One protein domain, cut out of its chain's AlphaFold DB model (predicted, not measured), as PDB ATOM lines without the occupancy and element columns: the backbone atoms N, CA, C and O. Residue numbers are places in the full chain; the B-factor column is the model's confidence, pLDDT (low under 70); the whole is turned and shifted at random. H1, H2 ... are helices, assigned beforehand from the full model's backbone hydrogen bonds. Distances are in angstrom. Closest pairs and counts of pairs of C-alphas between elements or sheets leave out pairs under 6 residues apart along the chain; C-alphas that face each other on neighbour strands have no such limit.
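AT A GLANCE: This is residues 118 to 136 and 234 to 385 of the 756 residues of the protein "Putative the pwwp domain is part of bs69 protein" of Culex tarsalis (UniProt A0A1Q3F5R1). Two long helices, H7 and H8, run side by side in opposite directions as a hairpin and form the core, with shorter helices placed round them. H4 and H6, paired with each other, pack on this core, H4 on H8; H1 crosses H8, H3 packs on the first part of H7, and H5 meets the last turn of H7 at the other end of that helix. The printed part has 171 residues with eight named helices, H1 to H8 in order, and no named strand; the class is all helix. It is compact, with a radius of gyration of the C-alphas of 16.7 A, and spans 52 by 39 by 32 A.

IN THESE COORDINATES: H1 is residues 123 to 133, 16.2 A long, beginning at C-alpha 123 (138.572, 120.835, 126.160). After the cut come H2, residues 242 to 247, and H3, residues 250 to 257. H4, residues 268 to 282, is 21.4 A long, and H5, residues 304 to 317, is 19.2 A. H6 is residues 325 to 333. H7, residues 340 to 358, is 27.1 A long and begins at C-alpha 340 (151.999, 122.546, 136.379). H8, residues 363 to 385, is the longest at 33.5 A and ends at C-alpha 385 (145.406, 116.380, 146.214).

HOW THE PARTS SIT: H7 is the hub, touching H3, H5, H6 and H8. H7 and H8 are a helical hairpin at a shallow tilt of 7 degrees, opposite ways; their closest C-alphas, of Ala 351 and Ala 368, are 5.3 A apart. H3 touches residues 341 to 345 of H7 alone, closest at the C-alphas of Pro 251 and Ala 345, 5.6 A. H5 touches residues 356 to 357 of H7 alone, at a steep tilt of 50 degrees, with the C-alphas of Ser 313 and Ile 357 closest at 6.2 A. H6 and H7, also a helical hairpin, only just touch, with 3 pairs of C-alphas within 8 A, the closest those of Ile 328 and Asp 346 at 7.3 A. H4 touches H6, closest at the C-alphas of Asn 272 and Ile 332, 5.2 A. H4 also touches H8, closest at the C-alphas of Ile 278 and Cys 375, 6.1 A. H1 touches residues 366 to 373 of H8 alone, at a steep tilt of 60 degrees, with the C-alphas of Phe 133 and Tyr 370 closest at 4.8 A. H2 touches no helix but is near H3, the C-alphas of Leu 244 and Arg 253 closest at 6.5 A. Every O i to N i+4 pair is within hydrogen-bond range in H2, H3, H6, H7 and H8; the figures are 5 of 7 in H1, 9 of 11 in H4 and 7 of 10 in H5.

THE WHOLE: The two C-alphas farthest apart, of Asn 234 and Pro 304, are 53.1 A apart. Residues 137 to 233 are not printed, and C-alphas 136 and 234 are 26.7 A apart across the cut. The link from H4 to H5, residues 283 to 303, is long. The mean pLDDT of the printed part is 81.8; residues 135 to 136, 234 to 238, 257 to 265 and 293 to 308 are under 70.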
ATOM      1  N   GLY A 118     140.605 126.525 112.258       90.62
ATOM      2  CA  GLY A 118     139.760 125.335 112.085       90.62
ATOM      3  C   GLY A 118     140.233 124.064 112.809       90.62
ATOM      4  O   GLY A 118     139.525 123.063 112.771       90.62
ATOM      5  N   CYS A 119     141.404 124.072 113.458       92.06
ATOM      6  CA  CYS A 119     141.906 122.938 114.247       92.06
ATOM      7  C   CYS A 119     141.749 123.138 115.764       92.06
ATOM      8  O   CYS A 119     142.115 122.245 116.526       92.06
ATOM      9  N   VAL A 120     141.230 124.280 116.230       88.94
ATOM     10  CA  VAL A 120     141.150 124.575 117.668       88.94
ATOM     11  C   VAL A 120     140.040 123.757 118.331       88.94
ATOM     12  O   VAL A 120     138.865 124.119 118.306       88.94
ATOM     13  N   ALA A 121     140.420 122.650 118.966       83.12
ATOM     14  CA  ALA A 121     139.503 121.828 119.745       83.12
ATOM     15  C   ALA A 121     139.133 122.479 121.092       83.12
ATOM     16  O   ALA A 121     139.978 123.080 121.767       83.12
ATOM     17  N   LYS A 122     137.872 122.283 121.502       82.81
ATOM     18  CA  LYS A 122     137.402 122.469 122.886       82.81
ATOM     19  C   LYS A 122     138.002 121.412 123.817       82.81
ATOM     20  O   LYS A 122     138.450 120.357 123.354       82.81
ATOM     21  N   SER A 123     137.963 121.670 125.118       78.12
ATOM     22  CA  SER A 123     138.572 120.835 126.160       78.12
ATOM     23  C   SER A 123     138.059 119.383 126.130       78.12
ATOM     24  O   SER A 123     138.869 118.455 126.083       78.12
ATOM     25  N   ASP A 124     136.743 119.172 125.996       75.38
ATOM     26  CA  ASP A 124     136.128 117.841 125.802       75.38
ATOM     27  C   ASP A 124     136.714 117.089 124.591       75.38
ATOM     28  O   ASP A 124     136.994 115.889 124.644       75.38
ATOM     29  N   GLY A 125     136.934 117.804 123.481       79.75
ATOM     30  CA  GLY A 125     137.479 117.242 122.247       79.75
ATOM     31  C   GLY A 125     138.919 116.759 122.416       79.75
ATOM     32  O   GLY A 125     139.267 115.681 121.930       79.75
ATOM     33  N   LYS A 126     139.738 117.506 123.168       81.12
ATOM     34  CA  LYS A 126     141.097 117.081 123.538       81.12
ATOM     35  C   LYS A 126     141.081 115.859 124.452       81.12
ATOM     36  O   LYS A 126     141.847 114.924 124.220       81.12
ATOM     37  N   GLN A 127     140.176 115.812 125.430       78.75
ATOM     38  CA  GLN A 127     140.045 114.656 126.318       78.75
ATOM     39  C   GLN A 127     139.675 113.377 125.547       78.75
ATOM     40  O   GLN A 127     140.292 112.339 125.766       78.75
ATOM     41  N   VAL A 128     138.767 113.455 124.567       80.44
ATOM     42  CA  VAL A 128     138.391 112.324 123.687       80.44
ATOM     43  C   VAL A 128     139.526 111.874 122.744       80.44
ATOM     44  O   VAL A 128     139.491 110.755 122.214       80.44
ATOM     45  N   ILE A 129     140.548 112.707 122.521       82.31
ATOM     46  CA  ILE A 129     141.791 112.300 121.846       82.31
ATOM     47  C   ILE A 129     142.710 111.583 122.845       82.31
ATOM     48  O   ILE A 129     143.135 110.464 122.565       82.31
ATOM     49  N   MET A 130     142.953 112.172 124.023       82.81
ATOM     50  CA  MET A 130     143.804 111.592 125.074       82.81
ATOM     51  C   MET A 130     143.286 110.237 125.590       82.81
ATOM     52  O   MET A 130     144.067 109.304 125.729       82.81
ATOM     53  N   GLU A 131     141.971 110.054 125.774       79.06
ATOM     54  CA  GLU A 131     141.372 108.776 126.218       79.06
ATOM     55  C   GLU A 131     141.720 107.568 125.316       79.06
ATOM     56  O   GLU A 131     141.577 106.418 125.740       79.06
ATOM     57  N   ARG A 132     142.199 107.799 124.083       83.50
ATOM     58  CA  ARG A 132     142.654 106.753 123.145       83.50
ATOM     59  C   ARG A 132     144.056 106.226 123.460       83.50
ATOM     60  O   ARG A 132     144.372 105.115 123.048       83.50
ATOM     61  N   PHE A 133     144.864 107.002 124.183       81.50
ATOM     62  CA  PHE A 133     146.271 106.735 124.499       81.50
ATOM     63  C   PHE A 133     146.498 106.543 126.014       81.50
ATOM     64  O   PHE A 133     147.567 106.838 126.533       81.50
ATOM     65  N   SER A 134     145.494 106.058 126.755       78.19
ATOM     66  CA  SER A 134     145.618 105.778 128.196       78.19
ATOM     67  C   SER A 134     146.031 104.325 128.442       78.19
ATOM     68  O   SER A 134     145.338 103.400 128.012       78.19
ATOM     69  N   THR A 135     147.118 104.106 129.187       66.19
ATOM     70  CA  THR A 135     147.662 102.754 129.449       66.19
ATOM     71  C   THR A 135     146.949 102.036 130.599       66.19
ATOM     72  O   THR A 135     146.753 100.819 130.580       66.19
ATOM     73  N   LYS A 136     146.534 102.801 131.614       69.06
ATOM     74  CA  LYS A 136     145.936 102.324 132.868       69.06
ATOM     75  C   LYS A 136     144.432 102.617 132.871       69.06
ATOM     76  O   LYS A 136     143.995 103.668 132.401       69.06
ATOM     77  N   ASN A 234     129.394 123.655 137.653       42.53
ATOM     78  CA  ASN A 234     130.037 123.526 136.342       42.53
ATOM     79  C   ASN A 234     130.601 124.876 135.879       42.53
ATOM     80  O   ASN A 234     129.885 125.689 135.289       42.53
ATOM     81  N   CYS A 235     131.896 125.085 136.115       39.75
ATOM     82  CA  CYS A 235     132.622 126.220 135.585       39.75
ATOM     83  C   CYS A 235     132.554 126.114 134.063       39.75
ATOM     84  O   CYS A 235     133.119 125.192 133.469       39.75
ATOM     85  N   VAL A 236     131.815 127.031 133.435       43.81
ATOM     86  CA  VAL A 236     131.807 127.181 131.981       43.81
ATOM     87  C   VAL A 236     133.230 127.557 131.604       43.81
ATOM     88  O   VAL A 236     133.637 128.696 131.820       43.81
ATOM     89  N   SER A 237     133.999 126.565 131.145       57.97
ATOM     90  CA  SER A 237     135.454 126.667 131.060       57.97
ATOM     91  C   SER A 237     135.845 127.902 130.262       57.97
ATOM     92  O   SER A 237     135.630 127.966 129.050       57.97
ATOM     93  N   ILE A 238     136.426 128.889 130.950       66.06
ATOM     94  CA  ILE A 238     136.809 130.176 130.357       66.06
ATOM     95  C   ILE A 238     137.771 129.930 129.177       66.06
ATOM     96  O   ILE A 238     137.694 130.616 128.160       66.06
ATOM     97  N   MET A 239     138.576 128.859 129.264       71.50
ATOM     98  CA  MET A 239     139.471 128.327 128.222       71.50
ATOM     99  C   MET A 239     138.797 128.014 126.873       71.50
ATOM    100  O   MET A 239     139.466 128.054 125.839       71.50
ATOM    101  N   ASP A 240     137.508 127.662 126.885       78.94
ATOM    102  CA  ASP A 240     136.714 127.262 125.714       78.94
ATOM    103  C   ASP A 240     135.791 128.401 125.221       78.94
ATOM    104  O   ASP A 240     134.897 128.181 124.395       78.94
ATOM    105  N   SER A 241     136.003 129.629 125.713       84.69
ATOM    106  CA  SER A 241     135.396 130.838 125.149       84.69
ATOM    107  C   SER A 241     135.946 131.126 123.748       84.69
ATOM    108  O   SER A 241     137.136 130.948 123.474       84.69
ATOM    109  N   GLU A 242     135.080 131.586 122.843       84.69
ATOM    110  CA  GLU A 242     135.443 131.777 121.434       84.69
ATOM    111  C   GLU A 242     136.580 132.797 121.251       84.69
ATOM    112  O   GLU A 242     137.495 132.561 120.463       84.69
ATOM    113  N   GLU A 243     136.592 133.874 122.040       86.88
ATOM    114  CA  GLU A 243     137.670 134.865 122.021       86.88
ATOM    115  C   GLU A 243     139.037 134.253 122.375       86.88
ATOM    116  O   GLU A 243     140.022 134.509 121.675       86.88
ATOM    117  N   LEU A 244     139.114 133.409 123.414       87.12
ATOM    118  CA  LEU A 244     140.371 132.741 123.754       87.12
ATOM    119  C   LEU A 244     140.740 131.674 122.718       87.12
ATOM    120  O   LEU A 244     141.916 131.554 122.379       87.12
ATOM    121  N   MET A 245     139.767 130.934 122.175       88.81
ATOM    122  CA  MET A 245     140.001 129.944 121.113       88.81
ATOM    123  C   MET A 245     140.541 130.573 119.819       88.81
ATOM    124  O   MET A 245     141.388 129.966 119.168       88.81
ATOM    125  N   GLN A 246     140.109 131.786 119.459       89.94
ATOM    126  CA  GLN A 246     140.620 132.505 118.287       89.94
ATOM    127  C   GLN A 246     142.014 133.124 118.521       89.94
ATOM    128  O   GLN A 246     142.804 133.205 117.581       89.94
ATOM    129  N   LYS A 247     142.335 133.557 119.751       91.12
ATOM    130  CA  LYS A 247     143.567 134.316 120.066       91.12
ATOM    131  C   LYS A 247     144.726 133.482 120.629       91.12
ATOM    132  O   LYS A 247     145.883 133.880 120.483       91.12
ATOM    133  N   PHE A 248     144.455 132.349 121.280       92.31
ATOM    134  CA  PHE A 248     145.454 131.623 122.071       92.31
ATOM    135  C   PHE A 248     145.522 130.122 121.754       92.31
ATOM    136  O   PHE A 248     144.516 129.406 121.734       92.31
ATOM    137  N   CYS A 249     146.748 129.608 121.603       92.06
ATOM    138  CA  CYS A 249     147.006 128.170 121.538       92.06
ATOM    139  C   CYS A 249     146.650 127.492 122.872       92.06
ATOM    140  O   CYS A 249     146.677 128.131 123.925       92.06
ATOM    141  N   TYR A 250     146.368 126.189 122.854       89.50
ATOM    142  CA  TYR A 250     145.835 125.487 124.026       89.50
ATOM    143  C   TYR A 250     146.667 125.623 125.324       89.50
ATOM    144  O   TYR A 250     146.045 125.949 126.333       89.50
ATOM    145  N   PRO A 251     148.017 125.537 125.339       89.88
ATOM    146  CA  PRO A 251     148.797 125.816 126.553       89.88
ATOM    147  C   PRO A 251     148.559 127.215 127.141       89.88
ATOM    148  O   PRO A 251     148.395 127.366 128.347       89.88
ATOM    149  N   CYS A 252     148.451 128.247 126.298       90.56
ATOM    150  CA  CYS A 252     148.111 129.593 126.760       90.56
ATOM    151  C   CYS A 252     146.657 129.684 127.242       90.56
ATOM    152  O   CYS A 252     146.396 130.413 128.192       90.56
ATOM    153  N   ARG A 253     145.714 128.924 126.661       88.56
ATOM    154  CA  ARG A 253     144.340 128.842 127.193       88.56
ATOM    155  C   ARG A 253     144.298 128.162 128.560       88.56
ATOM    156  O   ARG A 253     143.578 128.654 129.418       88.56
ATOM    157  N   GLN A 254     145.096 127.113 128.790       84.06
ATOM    158  CA  GLN A 254     145.243 126.484 130.112       84.06
ATOM    159  C   GLN A 254     145.693 127.517 131.162       84.06
ATOM    160  O   GLN A 254     145.017 127.673 132.173       84.06
ATOM    161  N   VAL A 255     146.750 128.291 130.877       83.00
ATOM    162  CA  VAL A 255     147.256 129.359 131.770       83.00
ATOM    163  C   VAL A 255     146.247 130.504 131.971       83.00
ATOM    164  O   VAL A 255     146.140 131.037 133.069       83.00
ATOM    165  N   GLN A 256     145.502 130.900 130.934       78.06
ATOM    166  CA  GLN A 256     144.533 132.008 131.008       78.06
ATOM    167  C   GLN A 256     143.221 131.626 131.720       78.06
ATOM    168  O   GLN A 256     142.594 132.478 132.345       78.06
ATOM    169  N   GLY A 257     142.773 130.370 131.603       65.75
ATOM    170  CA  GLY A 257     141.500 129.911 132.169       65.75
ATOM    171  C   GLY A 257     141.600 129.288 133.563       65.75
ATOM    172  O   GLY A 257     140.626 129.360 134.314       65.75
ATOM    173  N   ASN A 258     142.755 128.733 133.949       66.12
ATOM    174  CA  ASN A 258     143.013 128.348 135.336       66.12
ATOM    175  C   ASN A 258     143.334 129.596 136.175       66.12
ATOM    176  O   ASN A 258     144.489 129.911 136.439       66.12
ATOM    177  N   GLN A 259     142.293 130.258 136.691       47.62
ATOM    178  CA  GLN A 259     142.445 131.286 137.738       47.62
ATOM    179  C   GLN A 259     143.092 130.733 139.027       47.62
ATOM    180  O   GLN A 259     143.553 131.496 139.871       47.62
ATOM    181  N   TYR A 260     143.169 129.404 139.149       47.41
ATOM    182  CA  TYR A 260     143.849 128.667 140.210       47.41
ATOM    183  C   TYR A 260     144.992 127.829 139.617       47.41
ATOM    184  O   TYR A 260     144.907 126.603 139.517       47.41
ATOM    185  N   ASN A 261     146.067 128.512 139.207       51.94
ATOM    186  CA  ASN A 261     147.378 127.891 138.988       51.94
ATOM    187  C   ASN A 261     147.847 127.147 140.259       51.94
ATOM    188  O   ASN A 261     147.306 127.372 141.340       51.94
ATOM    189  N   THR A 262     148.845 126.265 140.105       53.81
ATOM    190  CA  THR A 262     149.634 125.568 141.151       53.81
ATOM    191  C   THR A 262     149.032 125.615 142.574       53.81
ATOM    192  O   THR A 262     149.210 126.616 143.264       53.81
ATOM    193  N   PRO A 263     148.347 124.552 143.059       56.47
ATOM    194  CA  PRO A 263     147.421 124.628 144.198       56.47
ATOM    195  C   PRO A 263     148.021 125.368 145.410       56.47
ATOM    196  O   PRO A 263     149.049 124.910 145.923       56.47
ATOM    197  N   PRO A 264     147.371 126.437 145.920       54.72
ATOM    198  CA  PRO A 264     147.987 127.749 146.225       54.72
ATOM    199  C   PRO A 264     149.040 127.826 147.345       54.72
ATOM    200  O   PRO A 264     149.567 128.896 147.622       54.72
ATOM    201  N   ASN A 265     149.372 126.700 147.973       64.12
ATOM    202  CA  ASN A 265     150.356 126.586 149.051       64.12
ATOM    203  C   ASN A 265     151.530 125.661 148.663       64.12
ATOM    204  O   ASN A 265     152.034 124.946 149.527       64.12
ATOM    205  N   MET A 266     151.842 125.482 147.371       82.44
ATOM    206  CA  MET A 266     152.879 124.537 146.913       82.44
ATOM    207  C   MET A 266     154.186 125.277 146.662       82.44
ATOM    208  O   MET A 266     154.206 126.252 145.917       82.44
ATOM    209  N   THR A 267     155.273 124.815 147.276       88.50
ATOM    210  CA  THR A 267     156.598 125.382 147.018       88.50
ATOM    211  C   THR A 267     157.134 124.890 145.675       88.50
ATOM    212  O   THR A 267     156.782 123.804 145.210       88.50
ATOM    213  N   GLN A 268     158.026 125.671 145.070       90.94
ATOM    214  CA  GLN A 268     158.727 125.318 143.833       90.94
ATOM    215  C   GLN A 268     159.483 123.982 143.971       90.94
ATOM    216  O   GLN A 268     159.345 123.099 143.122       90.94
ATOM    217  N   ALA A 269     160.163 123.768 145.101       92.81
ATOM    218  CA  ALA A 269     160.801 122.496 145.434       92.81
ATOM    219  C   ALA A 269     159.799 121.326 145.539       92.81
ATOM    220  O   ALA A 269     160.072 120.242 145.024       92.81
ATOM    221  N   GLU A 270     158.620 121.521 146.154       92.31
ATOM    222  CA  GLU A 270     157.587 120.472 146.191       92.31
ATOM    223  C   GLU A 270     157.055 120.170 144.784       92.31
ATOM    224  O   GLU A 270     156.971 119.003 144.408       92.31
ATOM    225  N   LEU A 271     156.745 121.195 143.981       93.31
ATOM    226  CA  LEU A 271     156.286 121.026 142.599       93.31
ATOM    227  C   LEU A 271     157.266 120.159 141.798       93.31
ATOM    228  O   LEU A 271     156.869 119.132 141.248       93.31
ATOM    229  N   ASN A 272     158.548 120.525 141.777       95.25
ATOM    230  CA  ASN A 272     159.559 119.802 141.008       95.25
ATOM    231  C   ASN A 272     159.793 118.381 141.561       95.25
ATOM    232  O   ASN A 272     159.923 117.437 140.779       95.25
ATOM    233  N   TYR A 273     159.717 118.179 142.881       95.12
ATOM    234  CA  TYR A 273     159.734 116.844 143.487       95.12
ATOM    235  C   TYR A 273     158.559 115.957 143.032       95.12
ATOM    236  O   TYR A 273     158.755 114.775 142.745       95.12
ATOM    237  N   LEU A 274     157.346 116.506 142.901       94.81
ATOM    238  CA  LEU A 274     156.191 115.750 142.400       94.81
ATOM    239  C   LEU A 274     156.266 115.492 140.887       94.81
ATOM    240  O   LEU A 274     155.938 114.390 140.443       94.81
ATOM    241  N   LEU A 275     156.754 116.460 140.101       95.50
ATOM    242  CA  LEU A 275     157.018 116.282 138.668       95.50
ATOM    243  C   LEU A 275     158.075 115.198 138.407       95.50
ATOM    244  O   LEU A 275     157.963 114.458 137.427       95.50
ATOM    245  N   LYS A 276     159.062 115.044 139.302       95.56
ATOM    246  CA  LYS A 276     160.080 113.993 139.197       95.56
ATOM    247  C   LYS A 276     159.472 112.590 139.157       95.56
ATOM    248  O   LYS A 276     159.854 111.815 138.287       95.56
ATOM    249  N   PHE A 277     158.496 112.278 140.016       94.56
ATOM    250  CA  PHE A 277     157.814 110.974 139.985       94.56
ATOM    251  C   PHE A 277     157.121 110.705 138.641       94.56
ATOM    252  O   PHE A 277     157.189 109.587 138.135       94.56
ATOM    253  N   ILE A 278     156.496 111.728 138.044       94.00
ATOM    254  CA  ILE A 278     155.834 111.619 136.736       94.00
ATOM    255  C   ILE A 278     156.862 111.269 135.650       94.00
ATOM    256  O   ILE A 278     156.667 110.322 134.888       94.00
ATOM    257  N   VAL A 279     157.983 111.994 135.592       91.00
ATOM    258  CA  VAL A 279     159.030 111.714 134.599       91.00
ATOM    259  C   VAL A 279     159.698 110.361 134.862       91.00
ATOM    260  O   VAL A 279     159.896 109.600 133.918       91.00
ATOM    261  N   ASP A 280     159.999 110.009 136.114       90.25
ATOM    262  CA  ASP A 280     160.675 108.751 136.451       90.25
ATOM    263  C   ASP A 280     159.835 107.495 136.133       90.25
ATOM    264  O   ASP A 280     160.413 106.501 135.690       90.25
ATOM    265  N   GLU A 281     158.503 107.547 136.270       89.50
ATOM    266  CA  GLU A 281     157.572 106.475 135.865       89.50
ATOM    267  C   GLU A 281     157.446 106.371 134.326       89.50
ATOM    268  O   GLU A 281     157.543 105.274 133.766       89.50
ATOM    269  N   TYR A 282     157.250 107.491 133.610       88.06
ATOM    270  CA  TYR A 282     156.862 107.460 132.185       88.06
ATOM    271  C   TYR A 282     157.995 107.654 131.167       88.06
ATOM    272  O   TYR A 282     157.775 107.398 129.982       88.06
ATOM    273  N   LYS A 283     159.219 108.019 131.579       82.12
ATOM    274  CA  LYS A 283     160.390 108.195 130.683       82.12
ATOM    275  C   LYS A 283     160.790 106.962 129.860       82.12
ATOM    276  O   LYS A 283     161.683 107.057 129.032       82.12
ATOM    277  N   SER A 284     160.169 105.804 130.080       83.06
ATOM    278  CA  SER A 284     160.366 104.595 129.269       83.06
ATOM    279  C   SER A 284     159.650 104.634 127.907       83.06
ATOM    280  O   SER A 284     160.022 103.877 127.009       83.06
ATOM    281  N   TRP A 285     158.661 105.520 127.724       82.62
ATOM    282  CA  TRP A 285     157.923 105.683 126.461       82.62
ATOM    283  C   TRP A 285     158.743 106.323 125.334       82.62
ATOM    284  O   TRP A 285     158.518 106.031 124.157       82.62
ATOM    285  N   LEU A 286     159.694 107.186 125.687       84.75
ATOM    286  CA  LEU A 286     160.515 107.971 124.765       84.75
ATOM    287  C   LEU A 286     162.005 107.718 125.052       84.75
ATOM    288  O   LEU A 286     162.360 107.388 126.183       84.75
ATOM    289  N   PRO A 287     162.906 107.836 124.064       81.38
ATOM    290  CA  PRO A 287     164.338 107.766 124.330       81.38
ATOM    291  C   PRO A 287     164.819 109.042 125.043       81.38
ATOM    292  O   PRO A 287     164.142 110.070 125.020       81.38
ATOM    293  N   ALA A 288     166.002 108.997 125.661       76.06
ATOM    294  CA  ALA A 288     166.543 110.131 126.424       76.06
ATOM    295  C   ALA A 288     166.714 111.402 125.564       76.06
ATOM    296  O   ALA A 288     166.300 112.487 125.966       76.06
ATOM    297  N   ASP A 289     167.218 111.241 124.335       77.12
ATOM    298  CA  ASP A 289     167.335 112.308 123.334       77.12
ATOM    299  C   ASP A 289     165.986 112.699 122.702       77.12
ATOM    300  O   ASP A 289     165.947 113.582 121.851       77.12
ATOM    301  N   THR A 290     164.886 112.041 123.088       82.81
ATOM    302  CA  THR A 290     163.493 112.247 122.636       82.81
ATOM    303  C   THR A 290     163.198 111.887 121.179       82.81
ATOM    304  O   THR A 290     162.091 111.442 120.881       82.81
ATOM    305  N   TYR A 291     164.165 112.037 120.274       79.31
ATOM    306  CA  TYR A 291     163.936 112.002 118.830       79.31
ATOM    307  C   TYR A 291     164.425 110.737 118.115       79.31
ATOM    308  O   TYR A 291     163.966 110.471 116.997       79.31
ATOM    309  N   SER A 292     165.328 109.964 118.727       70.94
ATOM    310  CA  SER A 292     165.757 108.658 118.216       70.94
ATOM    311  C   SER A 292     164.616 107.632 118.200       70.94
ATOM    312  O   SER A 292     163.511 107.862 118.684       70.94
ATOM    313  N   LEU A 293     164.879 106.453 117.635       61.97
ATOM    314  CA  LEU A 293     163.914 105.354 117.635       61.97
ATOM    315  C   LEU A 293     163.929 104.640 118.994       61.97
ATOM    316  O   LEU A 293     164.963 104.119 119.415       61.97
ATOM    317  N   THR A 294     162.784 104.592 119.679       56.41
ATOM    318  CA  THR A 294     162.652 103.896 120.968       56.41
ATOM    319  C   THR A 294     162.954 102.399 120.819       56.41
ATOM    320  O   THR A 294     162.498 101.750 119.876       56.41
ATOM    321  N   ARG A 295     163.656 101.806 121.799       49.91
ATOM    322  CA  ARG A 295     164.007 100.364 121.822       49.91
ATOM    323  C   ARG A 295     162.805  99.408 121.779       49.91
ATOM    324  O   ARG A 295     162.993  98.228 121.505       49.91
ATOM    325  N   LEU A 296     161.588  99.917 121.986       48.34
ATOM    326  CA  LEU A 296     160.311  99.212 121.809       48.34
ATOM    327  C   LEU A 296     160.115  98.623 120.393       48.34
ATOM    328  O   LEU A 296     159.220  97.808 120.200       48.34
ATOM    329  N   PHE A 297     160.938  99.015 119.409       50.75
ATOM    330  CA  PHE A 297     160.796  98.629 118.000       50.75
ATOM    331  C   PHE A 297     162.021  97.864 117.447       50.75
ATOM    332  O   PHE A 297     162.573  98.189 116.396       50.75
ATOM    333  N   ASN A 298     162.428  96.804 118.158       46.75
ATOM    334  CA  ASN A 298     163.334  95.726 117.712       46.75
ATOM    335  C   ASN A 298     164.771  96.107 117.287       46.75
ATOM    336  O   ASN A 298     165.399  95.356 116.544       46.75
ATOM    337  N   ASN A 299     165.325  97.228 117.767       40.56
ATOM    338  CA  ASN A 299     166.733  97.627 117.556       40.56
ATOM    339  C   ASN A 299     167.220  97.641 116.084       40.56
ATOM    340  O   ASN A 299     168.426  97.644 115.848       40.56
ATOM    341  N   GLN A 300     166.329  97.668 115.085       43.09
ATOM    342  CA  GLN A 300     166.741  97.782 113.684       43.09
ATOM    343  C   GLN A 300     167.072  99.246 113.354       43.09
ATOM    344  O   GLN A 300     166.151 100.069 113.314       43.09
ATOM    345  N   PRO A 301     168.339  99.599 113.056       42.41
ATOM    346  CA  PRO A 301     168.632 100.890 112.459       42.41
ATOM    347  C   PRO A 301     168.012 100.923 111.057       42.41
ATOM    348  O   PRO A 301     168.489 100.271 110.127       42.41
ATOM    349  N   ARG A 302     166.932 101.696 110.892       50.28
ATOM    350  CA  ARG A 302     166.530 102.174 109.560       50.28
ATOM    351  C   ARG A 302     167.631 103.100 109.020       50.28
ATOM    352  O   ARG A 302     168.451 103.583 109.797       50.28
ATOM    353  N   SER A 303     167.680 103.273 107.698       52.88
ATOM    354  CA  SER A 303     168.870 103.758 106.977       52.88
ATOM    355  C   SER A 303     169.489 105.047 107.555       52.88
ATOM    356  O   SER A 303     168.751 105.894 108.072       52.88
ATOM    357  N   PRO A 304     170.825 105.236 107.435       53.97
ATOM    358  CA  PRO A 304     171.524 106.440 107.903       53.97
ATOM    359  C   PRO A 304     170.861 107.750 107.459       53.97
ATOM    360  O   PRO A 304     170.752 108.682 108.251       53.97
ATOM    361  N   GLU A 305     170.285 107.762 106.252       51.97
ATOM    362  CA  GLU A 305     169.454 108.833 105.684       51.97
ATOM    363  C   GLU A 305     168.409 109.400 106.672       51.97
ATOM    364  O   GLU A 305     168.143 110.605 106.673       51.97
ATOM    365  N   ARG A 306     167.805 108.553 107.528       58.47
ATOM    366  CA  ARG A 306     166.784 108.967 108.510       58.47
ATOM    367  C   ARG A 306     167.392 109.627 109.755       58.47
ATOM    368  O   ARG A 306     166.739 110.500 110.322       58.47
ATOM    369  N   LEU A 307     168.625 109.277 110.144       62.34
ATOM    370  CA  LEU A 307     169.381 109.996 111.183       62.34
ATOM    371  C   LEU A 307     169.945 111.315 110.641       62.34
ATOM    372  O   LEU A 307     169.830 112.348 111.289       62.34
ATOM    373  N   GLU A 308     170.503 111.324 109.433       67.88
ATOM    374  CA  GLU A 308     171.074 112.540 108.841       67.88
ATOM    375  C   GLU A 308     170.005 113.616 108.570       67.88
ATOM    376  O   GLU A 308     170.268 114.818 108.661       67.88
ATOM    377  N   ASN A 309     168.770 113.209 108.260       82.31
ATOM    378  CA  ASN A 309     167.629 114.123 108.188       82.31
ATOM    379  C   ASN A 309     167.142 114.604 109.564       82.31
ATOM    380  O   ASN A 309     166.410 115.594 109.608       82.31
ATOM    381  N   LEU A 310     167.511 113.961 110.679       84.25
ATOM    382  CA  LEU A 310     167.033 114.350 112.008       84.25
ATOM    383  C   LEU A 310     167.633 115.685 112.465       84.25
ATOM    384  O   LEU A 310     166.884 116.560 112.890       84.25
ATOM    385  N   GLU A 311     168.941 115.891 112.312       84.81
ATOM    386  CA  GLU A 311     169.582 117.152 112.721       84.81
ATOM    387  C   GLU A 311     169.146 118.337 111.847       84.81
ATOM    388  O   GLU A 311     168.860 119.415 112.371       84.81
ATOM    389  N   LEU A 312     168.959 118.125 110.535       88.69
ATOM    390  CA  LEU A 312     168.294 119.117 109.677       88.69
ATOM    391  C   LEU A 312     166.857 119.388 110.135       88.69
ATOM    392  O   LEU A 312     166.417 120.533 110.121       88.69
ATOM    393  N   SER A 313     166.125 118.359 110.576       90.44
ATOM    394  CA  SER A 313     164.759 118.538 111.077       90.44
ATOM    395  C   SER A 313     164.728 119.388 112.347       90.44
ATOM    396  O   SER A 313     163.946 120.332 112.422       90.44
ATOM    397  N   LYS A 314     165.611 119.101 113.313       88.69
ATOM    398  CA  LYS A 314     165.750 119.877 114.552       88.69
ATOM    399  C   LYS A 314     166.074 121.345 114.261       88.69
ATOM    400  O   LYS A 314     165.398 122.215 114.792       88.69
ATOM    401  N   LYS A 315     167.059 121.622 113.394       88.06
ATOM    402  CA  LYS A 315     167.501 122.999 113.101       88.06
ATOM    403  C   LYS A 315     166.551 123.793 112.202       88.06
ATOM    404  O   LYS A 315     166.416 124.995 112.387       88.06
ATOM    405  N   LEU A 316     165.922 123.153 111.212       90.06
ATOM    406  CA  LEU A 316     165.185 123.855 110.153       90.06
ATOM    407  C   LEU A 316     163.659 123.785 110.304       90.06
ATOM    408  O   LEU A 316     162.964 124.589 109.681       90.06
ATOM    409  N   LEU A 317     163.117 122.834 111.078       91.38
ATOM    410  CA  LEU A 317     161.666 122.616 111.199       91.38
ATOM    411  C   LEU A 317     161.090 122.976 112.574       91.38
ATOM    412  O   LEU A 317     159.919 123.327 112.632       91.38
ATOM    413  N   LEU A 318     161.867 122.912 113.659       90.69
ATOM    414  CA  LEU A 318     161.357 123.148 115.014       90.69
ATOM    415  C   LEU A 318     161.690 124.555 115.519       90.69
ATOM    416  O   LEU A 318     162.855 124.952 115.493       90.69
ATOM    417  N   ARG A 319     160.709 125.280 116.080       88.25
ATOM    418  CA  ARG A 319     160.997 126.527 116.818       88.25
ATOM    419  C   ARG A 319     161.594 126.264 118.202       88.25
ATOM    420  O   ARG A 319     162.402 127.067 118.669       88.25
ATOM    421  N   PHE A 320     161.204 125.150 118.823       86.75
ATOM    422  CA  PHE A 320     161.544 124.744 120.191       86.75
ATOM    423  C   PHE A 320     162.366 123.441 120.206       86.75
ATOM    424  O   PHE A 320     162.024 122.470 120.884       86.75
ATOM    425  N   ALA A 321     163.426 123.383 119.392       84.06
ATOM    426  CA  ALA A 321     164.263 122.189 119.200       84.06
ATOM    427  C   ALA A 321     164.975 121.699 120.482       84.06
ATOM    428  O   ALA A 321     165.447 120.565 120.542       84.06
ATOM    429  N   ASP A 322     165.051 122.559 121.497       84.94
ATOM    430  CA  ASP A 322     165.608 122.317 122.825       84.94
ATOM    431  C   ASP A 322     164.692 121.478 123.734       84.94
ATOM    432  O   ASP A 322     165.170 120.894 124.709       84.94
ATOM    433  N   ARG A 323     163.385 121.394 123.445       89.44
ATOM    434  CA  ARG A 323     162.435 120.614 124.253       89.44
ATOM    435  C   ARG A 323     162.724 119.122 124.069       89.44
ATOM    436  O   ARG A 323     162.628 118.583 122.966       89.44
ATOM    437  N   SER A 324     163.109 118.463 125.158       90.44
ATOM    438  CA  SER A 324     163.453 117.039 125.215       90.44
ATOM    439  C   SER A 324     163.258 116.501 126.636       90.44
ATOM    440  O   SER A 324     163.254 117.276 127.592       90.44
ATOM    441  N   ILE A 325     163.128 115.185 126.798       90.44
ATOM    442  CA  ILE A 325     163.057 114.503 128.098       90.44
ATOM    443  C   ILE A 325     164.298 114.800 128.952       90.44
ATOM    444  O   ILE A 325     164.163 115.036 130.151       90.44
ATOM    445  N   GLU A 326     165.490 114.875 128.351       89.75
ATOM    446  CA  GLU A 326     166.712 115.302 129.045       89.75
ATOM    447  C   GLU A 326     166.622 116.762 129.529       89.75
ATOM    448  O   GLU A 326     167.019 117.071 130.653       89.75
ATOM    449  N   THR A 327     166.052 117.662 128.721       91.62
ATOM    450  CA  THR A 327     165.827 119.070 129.094       91.62
ATOM    451  C   THR A 327     164.806 119.194 130.225       91.62
ATOM    452  O   THR A 327     165.053 119.919 131.184       91.62
ATOM    453  N   ILE A 328     163.692 118.453 130.167       93.38
ATOM    454  CA  ILE A 328     162.673 118.426 131.230       93.38
ATOM    455  C   ILE A 328     163.262 117.866 132.532       93.38
ATOM    456  O   ILE A 328     163.033 118.437 133.598       93.38
ATOM    457  N   ALA A 329     164.064 116.799 132.463       92.75
ATOM    458  CA  ALA A 329     164.753 116.249 133.631       92.75
ATOM    459  C   ALA A 329     165.706 117.278 134.264       92.75
ATOM    460  O   ALA A 329     165.625 117.516 135.467       92.75
ATOM    461  N   LYS A 330     166.528 117.967 133.458       94.19
ATOM    462  CA  LYS A 330     167.405 119.052 133.936       94.19
ATOM    463  C   LYS A 330     166.622 120.215 134.542       94.19
ATOM    464  O   LYS A 330     167.034 120.728 135.575       94.19
ATOM    465  N   LYS A 331     165.488 120.609 133.948       95.38
ATOM    466  CA  LYS A 331     164.605 121.638 134.520       95.38
ATOM    467  C   LYS A 331     164.074 121.230 135.894       95.38
ATOM    468  O   LYS A 331     164.109 122.051 136.800       95.38
ATOM    469  N   ILE A 332     163.653 119.975 136.070       96.06
ATOM    470  CA  ILE A 332     163.217 119.434 137.370       96.06
ATOM    471  C   ILE A 332     164.371 119.423 138.384       96.06
ATOM    472  O   ILE A 332     164.190 119.848 139.520       96.06
ATOM    473  N   GLU A 333     165.563 118.973 137.985       94.94
ATOM    474  CA  GLU A 333     166.758 118.939 138.849       94.94
ATOM    475  C   GLU A 333     167.283 120.333 139.228       94.94
ATOM    476  O   GLU A 333     167.978 120.474 140.232       94.94
ATOM    477  N   GLN A 334     166.941 121.359 138.445       96.44
ATOM    478  CA  GLN A 334     167.263 122.771 138.682       96.44
ATOM    479  C   GLN A 334     166.065 123.565 139.245       96.44
ATOM    480  O   GLN A 334     166.120 124.790 139.301       96.44
ATOM    481  N   GLU A 335     164.985 122.874 139.632       95.50
ATOM    482  CA  GLU A 335     163.722 123.417 140.166       95.50
ATOM    483  C   GLU A 335     163.037 124.501 139.290       95.50
ATOM    484  O   GLU A 335     162.280 125.338 139.774       95.50
ATOM    485  N   GLN A 336     163.253 124.477 137.970       95.19
ATOM    486  CA  GLN A 336     162.843 125.523 137.011       95.19
ATOM    487  C   GLN A 336     161.369 125.491 136.563       95.19
ATOM    488  O   GLN A 336     161.017 126.171 135.598       95.19
ATOM    489  N   TYR A 337     160.513 124.687 137.193       93.75
ATOM    490  CA  TYR A 337     159.062 124.778 137.001       93.75
ATOM    491  C   TYR A 337     158.416 125.509 138.178       93.75
ATOM    492  O   TYR A 337     158.557 125.068 139.319       93.75
ATOM    493  N   GLU A 338     157.679 126.580 137.892       89.94
ATOM    494  CA  GLU A 338     156.837 127.316 138.846       89.94
ATOM    495  C   GLU A 338     155.360 126.894 138.722       89.94
ATOM    496  O   GLU A 338     154.604 126.926 139.702       89.94
ATOM    497  N   THR A 339     154.948 126.409 137.541       89.62
ATOM    498  CA  THR A 339     153.588 125.899 137.304       89.62
ATOM    499  C   THR A 339     153.498 124.490 136.716       89.62
ATOM    500  O   THR A 339     154.360 124.010 135.976       89.62
ATOM    501  N   LEU A 340     152.385 123.811 137.025       91.06
ATOM    502  CA  LEU A 340     151.999 122.546 136.379       91.06
ATOM    503  C   LEU A 340     151.718 122.760 134.881       91.06
ATOM    504  O   LEU A 340     151.874 121.848 134.070       91.06
ATOM    505  N   GLU A 341     151.284 123.966 134.526       89.38
ATOM    506  CA  GLU A 341     150.994 124.449 133.185       89.38
ATOM    507  C   GLU A 341     152.268 124.586 132.328       89.38
ATOM    508  O   GLU A 341     152.250 124.146 131.179       89.38
ATOM    509  N   GLU A 342     153.389 125.083 132.866       91.44
ATOM    510  CA  GLU A 342     154.695 125.088 132.173       91.44
ATOM    511  C   GLU A 342     155.182 123.675 131.839       91.44
ATOM    512  O   GLU A 342     155.586 123.410 130.706       91.44
ATOM    513  N   PHE A 343     155.128 122.752 132.803       93.81
ATOM    514  CA  PHE A 343     155.492 121.354 132.558       93.81
ATOM    515  C   PHE A 343     154.535 120.708 131.546       93.81
ATOM    516  O   PHE A 343     154.974 120.003 130.638       93.81
ATOM    517  N   SER A 344     153.233 121.005 131.641       93.00
ATOM    518  CA  SER A 344     152.233 120.562 130.663       93.00
ATOM    519  C   SER A 344     152.502 121.119 129.259       93.00
ATOM    520  O   SER A 344     152.226 120.427 128.281       93.00
ATOM    521  N   ALA A 345     153.049 122.331 129.139       92.62
ATOM    522  CA  ALA A 345     153.443 122.924 127.867       92.62
ATOM    523  C   ALA A 345     154.715 122.271 127.298       92.62
ATOM    524  O   ALA A 345     154.725 121.911 126.124       92.62
ATOM    525  N   ASP A 346     155.743 122.036 128.120       94.38
ATOM    526  CA  ASP A 346     156.992 121.396 127.678       94.38
ATOM    527  C   ASP A 346     156.771 119.954 127.189       94.38
ATOM    528  O   ASP A 346     157.330 119.563 126.162       94.38
ATOM    529  N   ILE A 347     155.921 119.160 127.861       94.06
ATOM    530  CA  ILE A 347     155.580 117.816 127.359       94.06
ATOM    531  C   ILE A 347     154.744 117.881 126.072       94.06
ATOM    532  O   ILE A 347     154.928 117.039 125.197       94.06
ATOM    533  N   GLN A 348     153.867 118.881 125.908       93.50
ATOM    534  CA  GLN A 348     153.106 119.078 124.666       93.50
ATOM    535  C   GLN A 348     154.006 119.507 123.498       93.50
ATOM    536  O   GLN A 348     153.837 118.997 122.390       93.50
ATOM    537  N   ASP A 349     155.007 120.356 123.745       94.62
ATOM    538  CA  ASP A 349     156.011 120.729 122.744       94.62
ATOM    539  C   ASP A 349     156.825 119.509 122.283       94.62
ATOM    540  O   ASP A 349     157.113 119.384 121.096       94.62
ATOM    541  N   ILE A 350     157.124 118.555 123.176       93.75
ATOM    542  CA  ILE A 350     157.779 117.290 122.801       93.75
ATOM    543  C   ILE A 350     156.949 116.501 121.777       93.75
ATOM    544  O   ILE A 350     157.493 116.109 120.743       93.75
ATOM    545  N   ALA A 351     155.645 116.284 121.997       93.62
ATOM    546  CA  ALA A 351     154.833 115.599 120.984       93.62
ATOM    547  C   ALA A 351     154.628 116.443 119.726       93.62
ATOM    548  O   ALA A 351     154.591 115.870 118.640       93.62
ATOM    549  N   HIS A 352     154.552 117.772 119.840       95.38
ATOM    550  CA  HIS A 352     154.504 118.643 118.670       95.38
ATOM    551  C   HIS A 352     155.749 118.463 117.795       95.38
ATOM    552  O   HIS A 352     155.634 118.177 116.603       95.38
ATOM    553  N   ASN A 353     156.933 118.534 118.400       94.25
ATOM    554  CA  ASN A 353     158.204 118.346 117.718       94.25
ATOM    555  C   ASN A 353     158.325 116.935 117.115       94.25
ATOM    556  O   ASN A 353     158.729 116.784 115.964       94.25
ATOM    557  N   ILE A 354     157.932 115.892 117.856       92.69
ATOM    558  CA  ILE A 354     157.911 114.506 117.359       92.69
ATOM    559  C   ILE A 354     156.941 114.353 116.174       92.69
ATOM    560  O   ILE A 354     157.286 113.688 115.198       92.69
ATOM    561  N   ALA A 355     155.767 114.987 116.213       93.56
ATOM    562  CA  ALA A 355     154.790 114.951 115.127       93.56
ATOM    563  C   ALA A 355     155.267 115.696 113.873       93.56
ATOM    564  O   ALA A 355     155.073 115.192 112.770       93.56
ATOM    565  N   VAL A 356     155.935 116.844 114.022       93.56
ATOM    566  CA  VAL A 356     156.561 117.564 112.899       93.56
ATOM    567  C   VAL A 356     157.726 116.753 112.313       93.56
ATOM    568  O   VAL A 356     157.911 116.721 111.101       93.56
ATOM    569  N   ILE A 357     158.510 116.044 113.135       90.31
ATOM    570  CA  ILE A 357     159.669 115.273 112.653       90.31
ATOM    571  C   ILE A 357     159.289 113.922 112.031       90.31
ATOM    572  O   ILE A 357     159.877 113.554 111.010       90.31
ATOM    573  N   HIS A 358     158.370 113.167 112.632       87.31
ATOM    574  CA  HIS A 358     158.046 111.793 112.219       87.31
ATOM    575  C   HIS A 358     156.659 111.646 111.578       87.31
ATOM    576  O   HIS A 358     156.369 110.593 111.016       87.31
ATOM    577  N   GLY A 359     155.826 112.687 111.632       89.44
ATOM    578  CA  GLY A 359     154.444 112.712 111.152       89.44
ATOM    579  C   GLY A 359     153.427 112.382 112.261       89.44
ATOM    580  O   GLY A 359     153.684 111.498 113.086       89.44
ATOM    581  N   PRO A 360     152.230 113.005 112.281       89.06
ATOM    582  CA  PRO A 360     151.188 112.723 113.280       89.06
ATOM    583  C   PRO A 360     150.539 111.330 113.131       89.06
ATOM    584  O   PRO A 360     149.757 110.916 113.983       89.06
ATOM    585  N   GLY A 361     150.858 110.586 112.065       85.31
ATOM    586  CA  GLY A 361     150.488 109.175 111.889       85.31
ATOM    587  C   GLY A 361     151.550 108.169 112.357       85.31
ATOM    588  O   GLY A 361     151.405 106.977 112.092       85.31
ATOM    589  N   SER A 362     152.639 108.623 112.987       84.06
ATOM    590  CA  SER A 362     153.793 107.778 113.329       84.06
ATOM    591  C   SER A 362     153.639 106.989 114.636       84.06
ATOM    592  O   SER A 362     152.846 107.330 115.522       84.06
ATOM    593  N   LEU A 363     154.442 105.928 114.778       82.50
ATOM    594  CA  LEU A 363     154.555 105.172 116.032       82.50
ATOM    595  C   LEU A 363     155.295 105.997 117.091       82.50
ATOM    596  O   LEU A 363     154.953 105.952 118.269       82.50
ATOM    597  N   GLU A 364     156.261 106.792 116.640       84.94
ATOM    598  CA  GLU A 364     157.028 107.760 117.411       84.94
ATOM    599  C   GLU A 364     156.096 108.799 118.073       84.94
ATOM    600  O   GLU A 364     156.123 108.967 119.293       84.94
ATOM    601  N   TYR A 365     155.180 109.414 117.311       88.81
ATOM    602  CA  TYR A 365     154.140 110.300 117.860       88.81
ATOM    603  C   TYR A 365     153.131 109.553 118.740       88.81
ATOM    604  O   TYR A 365     152.737 110.055 119.791       88.81
ATOM    605  N   SER A 366     152.748 108.329 118.365       87.31
ATOM    606  CA  SER A 366     151.843 107.512 119.185       87.31
ATOM    607  C   SER A 366     152.422 107.248 120.583       87.31
ATOM    608  O   SER A 366     151.700 107.365 121.570       87.31
ATOM    609  N   ALA A 367     153.725 106.963 120.689       86.62
ATOM    610  CA  ALA A 367     154.427 106.806 121.965       86.62
ATOM    611  C   ALA A 367     154.471 108.114 122.778       86.62
ATOM    612  O   ALA A 367     154.226 108.096 123.985       86.62
ATOM    613  N   ALA A 368     154.693 109.259 122.119       90.88
ATOM    614  CA  ALA A 368     154.618 110.573 122.761       90.88
ATOM    615  C   ALA A 368     153.207 110.883 123.303       90.88
ATOM    616  O   ALA A 368     153.068 111.450 124.385       90.88
ATOM    617  N   MET A 369     152.154 110.451 122.603       89.81
ATOM    618  CA  MET A 369     150.768 110.606 123.058       89.81
ATOM    619  C   MET A 369     150.416 109.711 124.255       89.81
ATOM    620  O   MET A 369     149.669 110.164 125.125       89.81
ATOM    621  N   TYR A 370     150.976 108.497 124.361       88.88
ATOM    622  CA  TYR A 370     150.878 107.686 125.588       88.88
ATOM    623  C   TYR A 370     151.566 108.387 126.770       88.88
ATOM    624  O   TYR A 370     150.948 108.566 127.821       88.88
ATOM    625  N   PHE A 371     152.804 108.861 126.571       90.38
ATOM    626  CA  PHE A 371     153.559 109.626 127.569       90.38
ATOM    627  C   PHE A 371     152.770 110.845 128.080       90.38
ATOM    628  O   PHE A 371     152.531 110.961 129.282       90.38
ATOM    629  N   ILE A 372     152.298 111.721 127.185       90.81
ATOM    630  CA  ILE A 372     151.560 112.936 127.569       90.81
ATOM    631  C   ILE A 372     150.232 112.611 128.238       90.81
ATOM    632  O   ILE A 372     149.873 113.290 129.198       90.81
ATOM    633  N   THR A 373     149.492 111.609 127.760       89.69
ATOM    634  CA  THR A 373     148.194 111.241 128.345       89.69
ATOM    635  C   THR A 373     148.359 110.813 129.798       89.69
ATOM    636  O   THR A 373     147.662 111.325 130.678       89.69
ATOM    637  N   ASP A 374     149.318 109.928 130.071       89.81
ATOM    638  CA  ASP A 374     149.544 109.436 131.426       89.81
ATOM    639  C   ASP A 374     150.182 110.497 132.342       89.81
ATOM    640  O   ASP A 374     149.795 110.579 133.511       89.81
ATOM    641  N   CYS A 375     151.057 111.366 131.817       92.44
ATOM    642  CA  CYS A 375     151.562 112.535 132.545       92.44
ATOM    643  C   CYS A 375     150.441 113.531 132.879       92.44
ATOM    644  O   CYS A 375     150.335 113.989 134.012       92.44
ATOM    645  N   THR A 376     149.568 113.847 131.918       90.06
ATOM    646  CA  THR A 376     148.466 114.810 132.091       90.06
ATOM    647  C   THR A 376     147.450 114.321 133.121       90.06
ATOM    648  O   THR A 376     146.922 115.129 133.886       90.06
ATOM    649  N   TYR A 377     147.222 113.006 133.205       88.69
ATOM    650  CA  TYR A 377     146.425 112.422 134.282       88.69
ATOM    651  C   TYR A 377     147.072 112.621 135.662       88.69
ATOM    652  O   TYR A 377     146.391 112.997 136.613       88.69
ATOM    653  N   ASP A 378     148.380 112.408 135.796       92.06
ATOM    654  CA  ASP A 378     149.041 112.556 137.099       92.06
ATOM    655  C   ASP A 378     149.180 114.036 137.514       92.06
ATOM    656  O   ASP A 378     148.998 114.362 138.687       92.06
ATOM    657  N   LEU A 379     149.315 114.967 136.557       91.06
ATOM    658  CA  LEU A 379     149.126 116.408 136.802       91.06
ATOM    659  C   LEU A 379     147.699 116.747 137.282       91.06
ATOM    660  O   LEU A 379     147.502 117.758 137.959       91.06
ATOM    661  N   TYR A 380     146.689 115.949 136.925       86.69
ATOM    662  CA  TYR A 380     145.331 116.107 137.449       86.69
ATOM    663  C   TYR A 380     145.216 115.567 138.885       86.69
ATOM    664  O   TYR A 380     144.696 116.275 139.745       86.69
ATOM    665  N   GLU A 381     145.772 114.389 139.200       88.00
ATOM    666  CA  GLU A 381     145.810 113.875 140.584       88.00
ATOM    667  C   GLU A 381     146.580 114.820 141.539       88.00
ATOM    668  O   GLU A 381     146.142 115.007 142.675       88.00
ATOM    669  N   ILE A 382     147.650 115.499 141.086       89.44
ATOM    670  CA  ILE A 382     148.334 116.551 141.873       89.44
ATOM    671  C   ILE A 382     147.394 117.729 142.186       89.44
ATOM    672  O   ILE A 382     147.351 118.178 143.334       89.44
ATOM    673  N   ARG A 383     146.624 118.221 141.199       86.38
ATOM    674  CA  ARG A 383     145.634 119.299 141.419       86.38
ATOM    675  C   ARG A 383     144.521 118.869 142.378       86.38
ATOM    676  O   ARG A 383     144.046 119.692 143.150       86.38
ATOM    677  N   GLN A 384     144.128 117.595 142.345       84.75
ATOM    678  CA  GLN A 384     143.095 117.036 143.219       84.75
ATOM    679  C   GLN A 384     143.561 116.899 144.676       84.75
ATOM    680  O   GLN A 384     142.873 117.352 145.586       84.75
ATOM    681  N   CYS A 385     144.732 116.300 144.918       86.88
ATOM    682  CA  CYS A 385     145.406 116.380 146.214       86.88
ATOM    683  C   CYS A 385     146.879 115.969 146.101       86.88
ATOM    684  O   CYS A 385     147.206 114.777 146.032       86.88
TER     685      CYS A 385